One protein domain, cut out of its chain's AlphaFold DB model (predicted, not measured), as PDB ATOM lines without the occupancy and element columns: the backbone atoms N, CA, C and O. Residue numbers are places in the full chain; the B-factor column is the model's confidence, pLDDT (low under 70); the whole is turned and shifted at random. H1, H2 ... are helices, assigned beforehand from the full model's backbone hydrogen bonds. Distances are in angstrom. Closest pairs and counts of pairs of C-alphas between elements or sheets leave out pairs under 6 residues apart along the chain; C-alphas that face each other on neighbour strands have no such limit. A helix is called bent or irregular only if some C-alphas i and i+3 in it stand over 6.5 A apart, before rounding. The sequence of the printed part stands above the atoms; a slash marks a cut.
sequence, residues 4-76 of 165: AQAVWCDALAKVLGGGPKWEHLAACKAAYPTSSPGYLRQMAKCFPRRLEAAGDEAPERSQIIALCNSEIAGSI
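Overview. This is residues 4 to 76 of the 165 residues of an uncharacterized protein of Chondromyces apiculatus DSM 436 (UniProt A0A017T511). Four helices make a flat row: H1 lies side by side between short H2 and long H3, and H4 folds back slantwise on the far side of H3. The 73 printed residues hold H1, H2, H3 and H4 in chain order, no named strand: all helix. The whole is compact, radius of gyration of the C-alphas 12.0 A, spanning 30 by 30 by 15 A.

Arrangement. Start at H1, residues 4 to 16. It forms a helical hairpin with H2, residues 25 to 30, at a shallow tilt of 22 degrees; their closest C-alphas, Ala 6 and Lys 29, are 5.5 A apart. H1 touches H3, residues 37 to 57, the same way at 6 degrees, a shallow tilt; look at C-alphas 8 and 44, the closest, 4.8 A apart. H3 touches H4, residues 61 to 75, opposite ways at a steep tilt of 46 degrees; C-alphas 46 and 68, the closest, are 5.8 A apart. H2 is apart from H3 and H4. Every O i to N i+4 pair is within hydrogen-bond range in H1 and H2, 12 of 17 in H3, 9 of 11 in H4.

Along the chain. Find C-alpha 4 at (3.177, -8.429, -86.432), where H1 begins. H3 runs 29.9 A, kinks 39 degrees near residue 51 and is irregular, C-alphas 53 and 56 being 9.3 A apart. H4, irregular with C-alphas 71 and 74 7.2 A apart, ends at C-alpha 75 (14.627, 1.102, -89.357).

Size, cuts and confidence. The printed part has no cut and no long link; no printed residue is under 70 in pLDDT.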
ATOM      1  N   ALA A   4       3.026  -9.666 -85.671       90.31
ATOM      2  CA  ALA A   4       3.177  -8.429 -86.432       90.31
ATOM      3  C   ALA A   4       1.892  -8.038 -87.186       90.31
ATOM      4  O   ALA A   4       1.551  -6.859 -87.205       90.31
ATOM      5  N   GLN A   5       1.142  -9.013 -87.722       93.62
ATOM      6  CA  GLN A   5      -0.157  -8.739 -88.341       93.62
ATOM      7  C   GLN A   5      -1.169  -8.232 -87.312       93.62
ATOM      8  O   GLN A   5      -1.880  -7.273 -87.581       93.62
ATOM      9  N   ALA A   6      -1.199  -8.818 -86.111       93.56
ATOM     10  CA  ALA A   6      -2.073  -8.327 -85.047       93.56
ATOM     11  C   ALA A   6      -1.781  -6.854 -84.700       93.56
ATOM     12  O   ALA A   6      -2.715  -6.062 -84.624       93.56
ATOM     13  N   VAL A   7      -0.501  -6.479 -84.591       94.44
ATOM     14  CA  VAL A   7      -0.076  -5.089 -84.340       94.44
ATOM     15  C   VAL A   7      -0.523  -4.143 -85.458       94.44
ATOM     16  O   VAL A   7      -1.038  -3.066 -85.168       94.44
ATOM     17  N   TRP A   8      -0.374  -4.542 -86.724       95.31
ATOM     18  CA  TRP A   8      -0.887  -3.775 -87.865       95.31
ATOM     19  C   TRP A   8      -2.408  -3.590 -87.802       95.31
ATOM     20  O   TRP A   8      -2.910  -2.478 -87.948       95.31
ATOM     21  N   CYS A   9      -3.146  -4.659 -87.514       95.31
ATOM     22  CA  CYS A   9      -4.602  -4.618 -87.432       95.31
ATOM     23  C   CYS A   9      -5.116  -3.764 -86.277       95.31
ATOM     24  O   CYS A   9      -6.084  -3.032 -86.455       95.31
ATOM     25  N   ASP A  10      -4.479  -3.835 -85.109       94.75
ATOM     26  CA  ASP A  10      -4.850  -3.012 -83.958       94.75
ATOM     27  C   ASP A  10      -4.564  -1.523 -84.239       94.75
ATOM     28  O   ASP A  10      -5.364  -0.655 -83.882       94.75
ATOM     29  N   ALA A  11      -3.468  -1.229 -84.948       94.31
ATOM     30  CA  ALA A  11      -3.141   0.112 -85.418       94.31
ATOM     31  C   ALA A  11      -4.184   0.651 -86.413       94.31
ATOM     32  O   ALA A  11      -4.663   1.771 -86.237       94.31
ATOM     33  N   LEU A  12      -4.591  -0.147 -87.408       93.44
ATOM     34  CA  LEU A  12      -5.660   0.224 -88.342       93.44
ATOM     35  C   LEU A  12      -7.002   0.412 -87.638       93.44
ATOM     36  O   LEU A  12      -7.687   1.398 -87.892       93.44
ATOM     37  N   ALA A  13      -7.365  -0.495 -86.731       93.81
ATOM     38  CA  ALA A  13      -8.619  -0.420 -85.995       93.81
ATOM     39  C   ALA A  13      -8.736   0.897 -85.222       93.81
ATOM     40  O   ALA A  13      -9.799   1.517 -85.216       93.81
ATOM     41  N   LYS A  14      -7.632   1.359 -84.616       91.50
ATOM     42  CA  LYS A  14      -7.578   2.639 -83.904       91.50
ATOM     43  C   LYS A  14      -7.911   3.824 -84.815       91.50
ATOM     44  O   LYS A  14      -8.676   4.686 -84.394       91.50
ATOM     45  N   VAL A  15      -7.351   3.868 -86.023       89.19
ATOM     46  CA  VAL A  15      -7.434   5.058 -86.891       89.19
ATOM     47  C   VAL A  15      -8.525   5.003 -87.957       89.19
ATOM     48  O   VAL A  15      -8.912   6.047 -88.464       89.19
ATOM     49  N   LEU A  16      -9.045   3.818 -88.291       85.94
ATOM     50  CA  LEU A  16     -10.094   3.644 -89.306       85.94
ATOM     51  C   LEU A  16     -11.449   3.209 -88.733       85.94
ATOM     52  O   LEU A  16     -12.457   3.371 -89.409       85.94
ATOM     53  N   GLY A  17     -11.487   2.613 -87.537       77.12
ATOM     54  CA  GLY A  17     -12.621   1.780 -87.118       77.12
ATOM     55  C   GLY A  17     -13.101   1.936 -85.679       77.12
ATOM     56  O   GLY A  17     -13.878   1.109 -85.205       77.12
ATOM     57  N   GLY A  18     -12.618   2.939 -84.942       77.62
ATOM     58  CA  GLY A  18     -13.025   3.156 -83.548       77.62
ATOM     59  C   GLY A  18     -12.492   2.107 -82.558       77.62
ATOM     60  O   GLY A  18     -13.078   1.893 -81.496       77.62
ATOM     61  N   GLY A  19     -11.378   1.445 -82.883       86.06
ATOM     62  CA  GLY A  19     -10.667   0.531 -81.990       86.06
ATOM     63  C   GLY A  19     -11.215  -0.907 -82.001       86.06
ATOM     64  O   GLY A  19     -11.544  -1.427 -83.064       86.06
ATOM     65  N   PRO A  20     -11.310  -1.599 -80.847       88.00
ATOM     66  CA  PRO A  20     -11.592  -3.044 -80.794       88.00
ATOM     67  C   PRO A  20     -12.919  -3.505 -81.414       88.00
ATOM     68  O   PRO A  20     -13.105  -4.703 -81.610       88.00
ATOM     69  N   LYS A  21     -13.851  -2.582 -81.677       87.94
ATOM     70  CA  LYS A  21     -15.166  -2.868 -82.270       87.94
ATOM     71  C   LYS A  21     -15.188  -2.781 -83.796       87.94
ATOM     72  O   LYS A  21     -16.244  -3.002 -84.375       87.94
ATOM     73  N   TRP A  22     -14.058  -2.466 -84.427       93.69
ATOM     74  CA  TRP A  22     -13.962  -2.377 -85.878       93.69
ATOM     75  C   TRP A  22     -14.389  -3.690 -86.545       93.69
ATOM     76  O   TRP A  22     -13.787  -4.737 -86.286       93.69
ATOM     77  N   GLU A  23     -15.399  -3.648 -87.418       92.56
ATOM     78  CA  GLU A  23     -16.007  -4.844 -88.022       92.56
ATOM     79  C   GLU A  23     -15.010  -5.694 -88.826       92.56
ATOM     80  O   GLU A  23     -15.157  -6.911 -88.951       92.56
ATOM     81  N   HIS A  24     -13.941  -5.070 -89.311       94.19
ATOM     82  CA  HIS A  24     -12.908  -5.701 -90.120       94.19
ATOM     83  C   HIS A  24     -11.748  -6.298 -89.310       94.19
ATOM     84  O   HIS A  24     -10.869  -6.946 -89.882       94.19
ATOM     85  N   LEU A  25     -11.724  -6.125 -87.983       93.19
ATOM     86  CA  LEU A  25     -10.594  -6.531 -87.141       93.19
ATOM     87  C   LEU A  25     -10.301  -8.035 -87.225       93.19
ATOM     88  O   LEU A  25      -9.139  -8.439 -87.313       93.19
ATOM     89  N   ALA A  26     -11.346  -8.866 -87.223       92.69
ATOM     90  CA  ALA A  26     -11.205 -10.316 -87.333       92.69
ATOM     91  C   ALA A  26     -10.636 -10.728 -88.700       92.69
ATOM     92  O   ALA A  26      -9.695 -11.520 -88.756       92.69
ATOM     93  N   ALA A  27     -11.149 -10.140 -89.787       94.19
ATOM     94  CA  ALA A  27     -10.666 -10.394 -91.144       94.19
ATOM     95  C   ALA A  27      -9.203  -9.958 -91.312       94.19
ATOM     96  O   ALA A  27      -8.390 -10.719 -91.831       94.19
ATOM     97  N   CYS A  28      -8.844  -8.786 -90.783       94.44
ATOM     98  CA  CYS A  28      -7.469  -8.304 -90.781       94.44
ATOM     99  C   CYS A  28      -6.531  -9.285 -90.068       94.44
ATOM    100  O   CYS A  28      -5.490  -9.665 -90.602       94.44
ATOM    101  N   LYS A  29      -6.897  -9.735 -88.863       93.31
ATOM    102  CA  LYS A  29      -6.075 -10.655 -88.059       93.31
ATOM    103  C   LYS A  29      -5.946 -12.044 -88.689       93.31
ATOM    104  O   LYS A  29      -4.925 -12.708 -88.501       93.31
ATOM    105  N   ALA A  30      -6.958 -12.469 -89.441       91.94
ATOM    106  CA  ALA A  30      -6.943 -13.711 -90.205       91.94
ATOM    107  C   ALA A  30      -6.161 -13.605 -91.527       91.94
ATOM    108  O   ALA A  30      -5.858 -14.636 -92.123       91.94
ATOM    109  N   ALA A  31      -5.822 -12.397 -91.986       91.56
ATOM    110  CA  ALA A  31      -5.077 -12.210 -93.219       91.56
ATOM    111  C   ALA A  31      -3.630 -12.712 -93.104       91.56
ATOM    112  O   ALA A  31      -2.991 -12.659 -92.048       91.56
ATOM    113  N   TYR A  32      -3.104 -13.157 -94.241       85.44
ATOM    114  CA  TYR A  32      -1.728 -13.615 -94.398       85.44
ATOM    115  C   TYR A  32      -1.022 -12.695 -95.396       85.44
ATOM    116  O   TYR A  32      -0.960 -13.024 -96.581       85.44
ATOM    117  N   PRO A  33      -0.553 -11.511 -94.958       87.88
ATOM    118  CA  PRO A  33       0.164 -10.612 -95.847       87.88
ATOM    119  C   PRO A  33       1.513 -11.210 -96.243       87.88
ATOM    120  O   PRO A  33       2.101 -12.032 -95.533       87.88
ATOM    121  N   THR A  34       2.047 -10.720 -97.349       94.38
ATOM    122  CA  THR A  34       3.405 -11.030 -97.810       94.38
ATOM    123  C   THR A  34       4.460 -10.175 -97.117       94.38
ATOM    124  O   THR A  34       5.647 -10.396 -97.333       94.38
ATOM    125  N   SER A  35       4.064  -9.232 -96.255       94.06
ATOM    126  CA  SER A  35       4.999  -8.411 -95.486       94.06
ATOM    127  C   SER A  35       5.838  -9.205 -94.502       94.06
ATOM    128  O   SER A  35       5.378 -10.156 -93.856       94.06
ATOM    129  N   SER A  36       7.054  -8.718 -94.307       93.94
ATOM    130  CA  SER A  36       7.928  -9.136 -93.234       93.94
ATOM    131  C   SER A  36       7.460  -8.607 -91.868       93.94
ATOM    132  O   SER A  36       6.788  -7.568 -91.776       93.94
ATOM    133  N   PRO A  37       7.774  -9.308 -90.762       92.25
ATOM    134  CA  PRO A  37       7.425  -8.835 -89.427       92.25
ATOM    135  C   PRO A  37       8.035  -7.473 -89.086       92.25
ATOM    136  O   PRO A  37       7.391  -6.691 -88.382       92.25
ATOM    137  N   GLY A  38       9.260  -7.193 -89.547       92.44
ATOM    138  CA  GLY A  38       9.921  -5.906 -89.346       92.44
ATOM    139  C   GLY A  38       9.165  -4.776 -90.036       92.44
ATOM    140  O   GLY A  38       8.833  -3.779 -89.391       92.44
ATOM    141  N   TYR A  39       8.809  -4.976 -91.306       94.25
ATOM    142  CA  TYR A  39       8.047  -4.012 -92.092       94.25
ATOM    143  C   TYR A  39       6.689  -3.688 -91.452       94.25
ATOM    144  O   TYR A  39       6.405  -2.521 -91.174       94.25
ATOM    145  N   LEU A  40       5.887  -4.706 -91.104       94.62
ATOM    146  CA  LEU A  40       4.563  -4.502 -90.488       94.62
ATOM    147  C   LEU A  40       4.633  -3.701 -89.189       94.62
ATOM    148  O   LEU A  40       3.807  -2.820 -88.960       94.62
ATOM    149  N   ARG A  41       5.619  -3.978 -88.327       94.38
ATOM    150  CA  ARG A  41       5.760  -3.268 -87.046       94.38
ATOM    151  C   ARG A  41       6.086  -1.794 -87.231       94.38
ATOM    152  O   ARG A  41       5.621  -0.985 -86.432       94.38
ATOM    153  N   GLN A  42       6.903  -1.445 -88.222       95.31
ATOM    154  CA  GLN A  42       7.239  -0.045 -88.473       95.31
ATOM    155  C   GLN A  42       6.101   0.671 -89.200       95.31
ATOM    156  O   GLN A  42       5.749   1.793 -88.831       95.31
ATOM    157  N   MET A  43       5.438  -0.005 -90.140       95.44
ATOM    158  CA  MET A  43       4.263   0.543 -90.813       95.44
ATOM    159  C   MET A  43       3.113   0.805 -89.829       95.44
ATOM    160  O   MET A  43       2.499   1.869 -89.869       95.44
ATOM    161  N   ALA A  44       2.901  -0.089 -88.859       95.69
ATOM    162  CA  ALA A  44       1.927   0.085 -87.779       95.69
ATOM    163  C   ALA A  44       2.214   1.281 -86.852       95.69
ATOM    164  O   ALA A  44       1.336   1.683 -86.094       95.69
ATOM    165  N   LYS A  45       3.420   1.861 -86.892       95.56
ATOM    166  CA  LYS A  45       3.743   3.113 -86.193       95.56
ATOM    167  C   LYS A  45       3.591   4.320 -87.110       95.56
ATOM    168  O   LYS A  45       3.002   5.321 -86.709       95.56
ATOM    169  N   CYS A  46       4.138   4.239 -88.322       96.31
ATOM    170  CA  CYS A  46       4.167   5.367 -89.244       96.31
ATOM    171  C   CYS A  46       2.776   5.705 -89.791       96.31
ATOM    172  O   CYS A  46       2.372   6.867 -89.743       96.31
ATOM    173  N   PHE A  47       2.029   4.705 -90.267       95.50
ATOM    174  CA  PHE A  47       0.765   4.933 -90.964       95.50
ATOM    175  C   PHE A  47      -0.286   5.612 -90.070       95.50
ATOM    176  O   PHE A  47      -0.777   6.667 -90.471       95.50
ATOM    177  N   PRO A  48      -0.582   5.125 -88.843       93.44
ATOM    178  CA  PRO A  48      -1.500   5.818 -87.937       93.44
ATOM    179  C   PRO A  48      -1.067   7.247 -87.636       93.44
ATOM    180  O   PRO A  48      -1.877   8.158 -87.719       93.44
ATOM    181  N   ARG A  49       0.223   7.453 -87.338       95.12
ATOM    182  CA  ARG A  49       0.772   8.770 -86.997       95.12
ATOM    183  C   ARG A  49       0.593   9.769 -88.139       95.12
ATOM    184  O   ARG A  49       0.250  10.918 -87.890       95.12
ATOM    185  N   ARG A  50       0.853   9.349 -89.381       94.06
ATOM    186  CA  ARG A  50       0.688  10.205 -90.563       94.06
ATOM    187  C   ARG A  50      -0.777  10.460 -90.887       94.06
ATOM    188  O   ARG A  50      -1.108  11.588 -91.230       94.06
ATOM    189  N   LEU A  51      -1.636   9.453 -90.744       91.88
ATOM    190  CA  LEU A  51      -3.072   9.611 -90.957       91.88
ATOM    191  C   LEU A  51      -3.689  10.564 -89.919       91.88
ATOM    192  O   LEU A  51      -4.378  11.505 -90.292       91.88
ATOM    193  N   GLU A  52      -3.371  10.383 -88.633       90.50
ATOM    194  CA  GLU A  52      -3.803  11.274 -87.545       90.50
ATOM    195  C   GLU A  52      -3.296  12.712 -87.750       90.50
ATOM    196  O   GLU A  52      -4.036  13.662 -87.514       90.50
ATOM    197  N   ALA A  53      -2.051  12.884 -88.212       89.56
ATOM    198  CA  ALA A  53      -1.475  14.205 -88.461       89.56
ATOM    199  C   ALA A  53      -2.100  14.937 -89.659       89.56
ATOM    200  O   ALA A  53      -2.081  16.165 -89.685       89.56
ATOM    201  N   ALA A  54      -2.611  14.202 -90.648       88.44
ATOM    202  CA  ALA A  54      -3.227  14.789 -91.833       88.44
ATOM    203  C   ALA A  54      -4.705  15.174 -91.617       88.44
ATOM    204  O   ALA A  54      -5.211  16.050 -92.313       88.44
ATOM    205  N   GLY A  55      -5.381  14.567 -90.634       83.75
ATOM    206  CA  GLY A  55      -6.762  14.905 -90.283       83.75
ATOM    207  C   GLY A  55      -7.733  14.711 -91.452       83.75
ATOM    208  O   GLY A  55      -7.643  13.727 -92.184       83.75
ATOM    209  N   ASP A  56      -8.653  15.660 -91.634       77.69
ATOM    210  CA  ASP A  56      -9.686  15.602 -92.680       77.69
ATOM    211  C   ASP A  56      -9.130  15.810 -94.104       77.69
ATOM    212  O   ASP A  56      -9.788  15.464 -95.082       77.69
ATOM    213  N   GLU A  57      -7.905  16.329 -94.234       78.88
ATOM    214  CA  GLU A  57      -7.193  16.500 -95.510       78.88
ATOM    215  C   GLU A  57      -6.240  15.328 -95.796       78.88
ATOM    216  O   GLU A  57      -5.247  15.468 -96.517       78.88
ATOM    217  N   ALA A  58      -6.512  14.161 -95.203       77.94
ATOM    218  CA  ALA A  58      -5.676  12.986 -95.364       77.94
ATOM    219  C   ALA A  58      -5.469  12.640 -96.848       77.94
ATOM    220  O   ALA A  58      -6.445  12.420 -97.572       77.94
ATOM    221  N   PRO A  59      -4.207  12.542 -97.311       80.62
ATOM    222  CA  PRO A  59      -3.940  12.079 -98.658       80.62
ATOM    223  C   PRO A  59      -4.372  10.618 -98.807       80.62
ATOM    224  O   PRO A  59      -4.515   9.879 -97.827       80.62
ATOM    225  N   GLU A  60      -4.525  10.185-100.058       87.69
ATOM    226  CA  GLU A  60      -4.836   8.796-100.387       87.69
ATOM    227  C   GLU A  60      -3.916   7.820 -99.644       87.69
ATOM    228  O   GLU A  60      -2.710   8.052 -99.494       87.69
ATOM    229  N   ARG A  61      -4.465   6.679 -99.206       88.12
ATOM    230  CA  ARG A  61      -3.720   5.699 -98.390       88.12
ATOM    231  C   ARG A  61      -2.410   5.273 -99.051       88.12
ATOM    232  O   ARG A  61      -1.409   5.099 -98.362       88.12
ATOM    233  N   SER A  62      -2.405   5.138-100.376       88.75
ATOM    234  CA  SER A  62      -1.215   4.809-101.167       88.75
ATOM    235  C   SER A  62      -0.097   5.846-101.018       88.75
ATOM    236  O   SER A  62       1.069   5.470-100.916       88.75
ATOM    237  N   GLN A  63      -0.435   7.133-100.924       91.62
ATOM    238  CA  GLN A  63       0.533   8.206-100.693       91.62
ATOM    239  C   GLN A  63       1.092   8.148 -99.268       91.62
ATOM    240  O   GLN A  63       2.299   8.288 -99.078       91.62
ATOM    241  N   ILE A  64       0.248   7.868 -98.267       93.00
ATOM    242  CA  ILE A  64       0.705   7.674 -96.880       93.00
ATOM    243  C   ILE A  64       1.665   6.482 -96.792       93.00
ATOM    244  O   ILE A  64       2.710   6.583 -96.151       93.00
ATOM    245  N   ILE A  65       1.340   5.371 -97.457       92.50
ATOM    246  CA  ILE A  65       2.196   4.178 -97.513       92.50
ATOM    247  C   ILE A  65       3.539   4.508 -98.163       92.50
ATOM    248  O   ILE A  65       4.569   4.140 -97.606       92.50
ATOM    249  N   ALA A  66       3.548   5.228 -99.290       90.81
ATOM    250  CA  ALA A  66       4.784   5.635 -99.954       90.81
ATOM    251  C   ALA A  66       5.668   6.486 -99.028       90.81
ATOM    252  O   ALA A  66       6.834   6.163 -98.823       90.81
ATOM    253  N   LEU A  67       5.090   7.497 -98.373       92.94
ATOM    254  CA  LEU A  67       5.805   8.328 -97.399       92.94
ATOM    255  C   LEU A  67       6.341   7.514 -96.216       92.94
ATOM    256  O   LEU A  67       7.423   7.796 -95.698       92.94
ATOM    257  N   CYS A  68       5.580   6.517 -95.767       94.31
ATOM    258  CA  CYS A  68       6.025   5.633 -94.707       94.31
ATOM    259  C   CYS A  68       7.136   4.691 -95.156       94.31
ATOM    260  O   CYS A  68       8.050   4.483 -94.370       94.31
ATOM    261  N   ASN A  69       7.110   4.160 -96.380       92.75
ATOM    262  CA  ASN A  69       8.184   3.314 -96.903       92.75
ATOM    263  C   ASN A  69       9.533   4.043 -96.854       92.75
ATOM    264  O   ASN A  69      10.488   3.500 -96.295       92.75
ATOM    265  N   SER A  70       9.575   5.300 -97.309       90.94
ATOM    266  CA  SER A  70      10.784   6.128 -97.254       90.94
ATOM    267  C   SER A  70      11.255   6.403 -95.827       90.94
ATOM    268  O   SER A  70      12.453   6.416 -95.550       90.94
ATOM    269  N   GLU A  71      10.326   6.585 -94.888       92.38
ATOM    270  CA  GLU A  71      10.654   6.831 -93.482       92.38
ATOM    271  C   GLU A  71      11.177   5.578 -92.767       92.38
ATOM    272  O   GLU A  71      12.136   5.647 -91.996       92.38
ATOM    273  N   ILE A  72      10.537   4.428 -92.985       92.62
ATOM    274  CA  ILE A  72      10.805   3.226 -92.192       92.62
ATOM    275  C   ILE A  72      11.964   2.399 -92.736       92.62
ATOM    276  O   ILE A  72      12.486   1.573 -91.984       92.62
ATOM    277  N   ALA A  73      12.378   2.607 -93.988       86.06
ATOM    278  CA  ALA A  73      13.417   1.833 -94.658       86.06
ATOM    279  C   ALA A  73      14.681   1.642 -93.806       86.06
ATOM    280  O   ALA A  73      15.115   0.516 -93.578       86.06
ATOM    281  N   GLY A  74      15.224   2.729 -93.247       83.94
ATOM    282  CA  GLY A  74      16.425   2.681 -92.404       83.94
ATOM    283  C   GLY A  74      16.229   2.015 -91.034       83.94
ATOM    284  O   GLY A  74      17.201   1.780 -90.326       83.94
ATOM    285  N   SER A  75      14.986   1.719 -90.644       85.69
ATOM    286  CA  SER A  75      14.627   1.102 -89.357       85.69
ATOM    287  C   SER A  75      14.228  -0.377 -89.470       85.69
ATOM    288  O   SER A  75      13.894  -1.013 -88.460       85.69
ATOM    289  N   ILE A  76      14.217  -0.922 -90.690       86.12
ATOM    290  CA  ILE A  76      13.942  -2.334 -90.953       86.12
ATOM    291  C   ILE A  76      15.250  -3.109 -90.781       86.12
ATOM    292  O   ILE A  76      16.089  -3.174 -91.670       86.12
TER     293      ILE A  76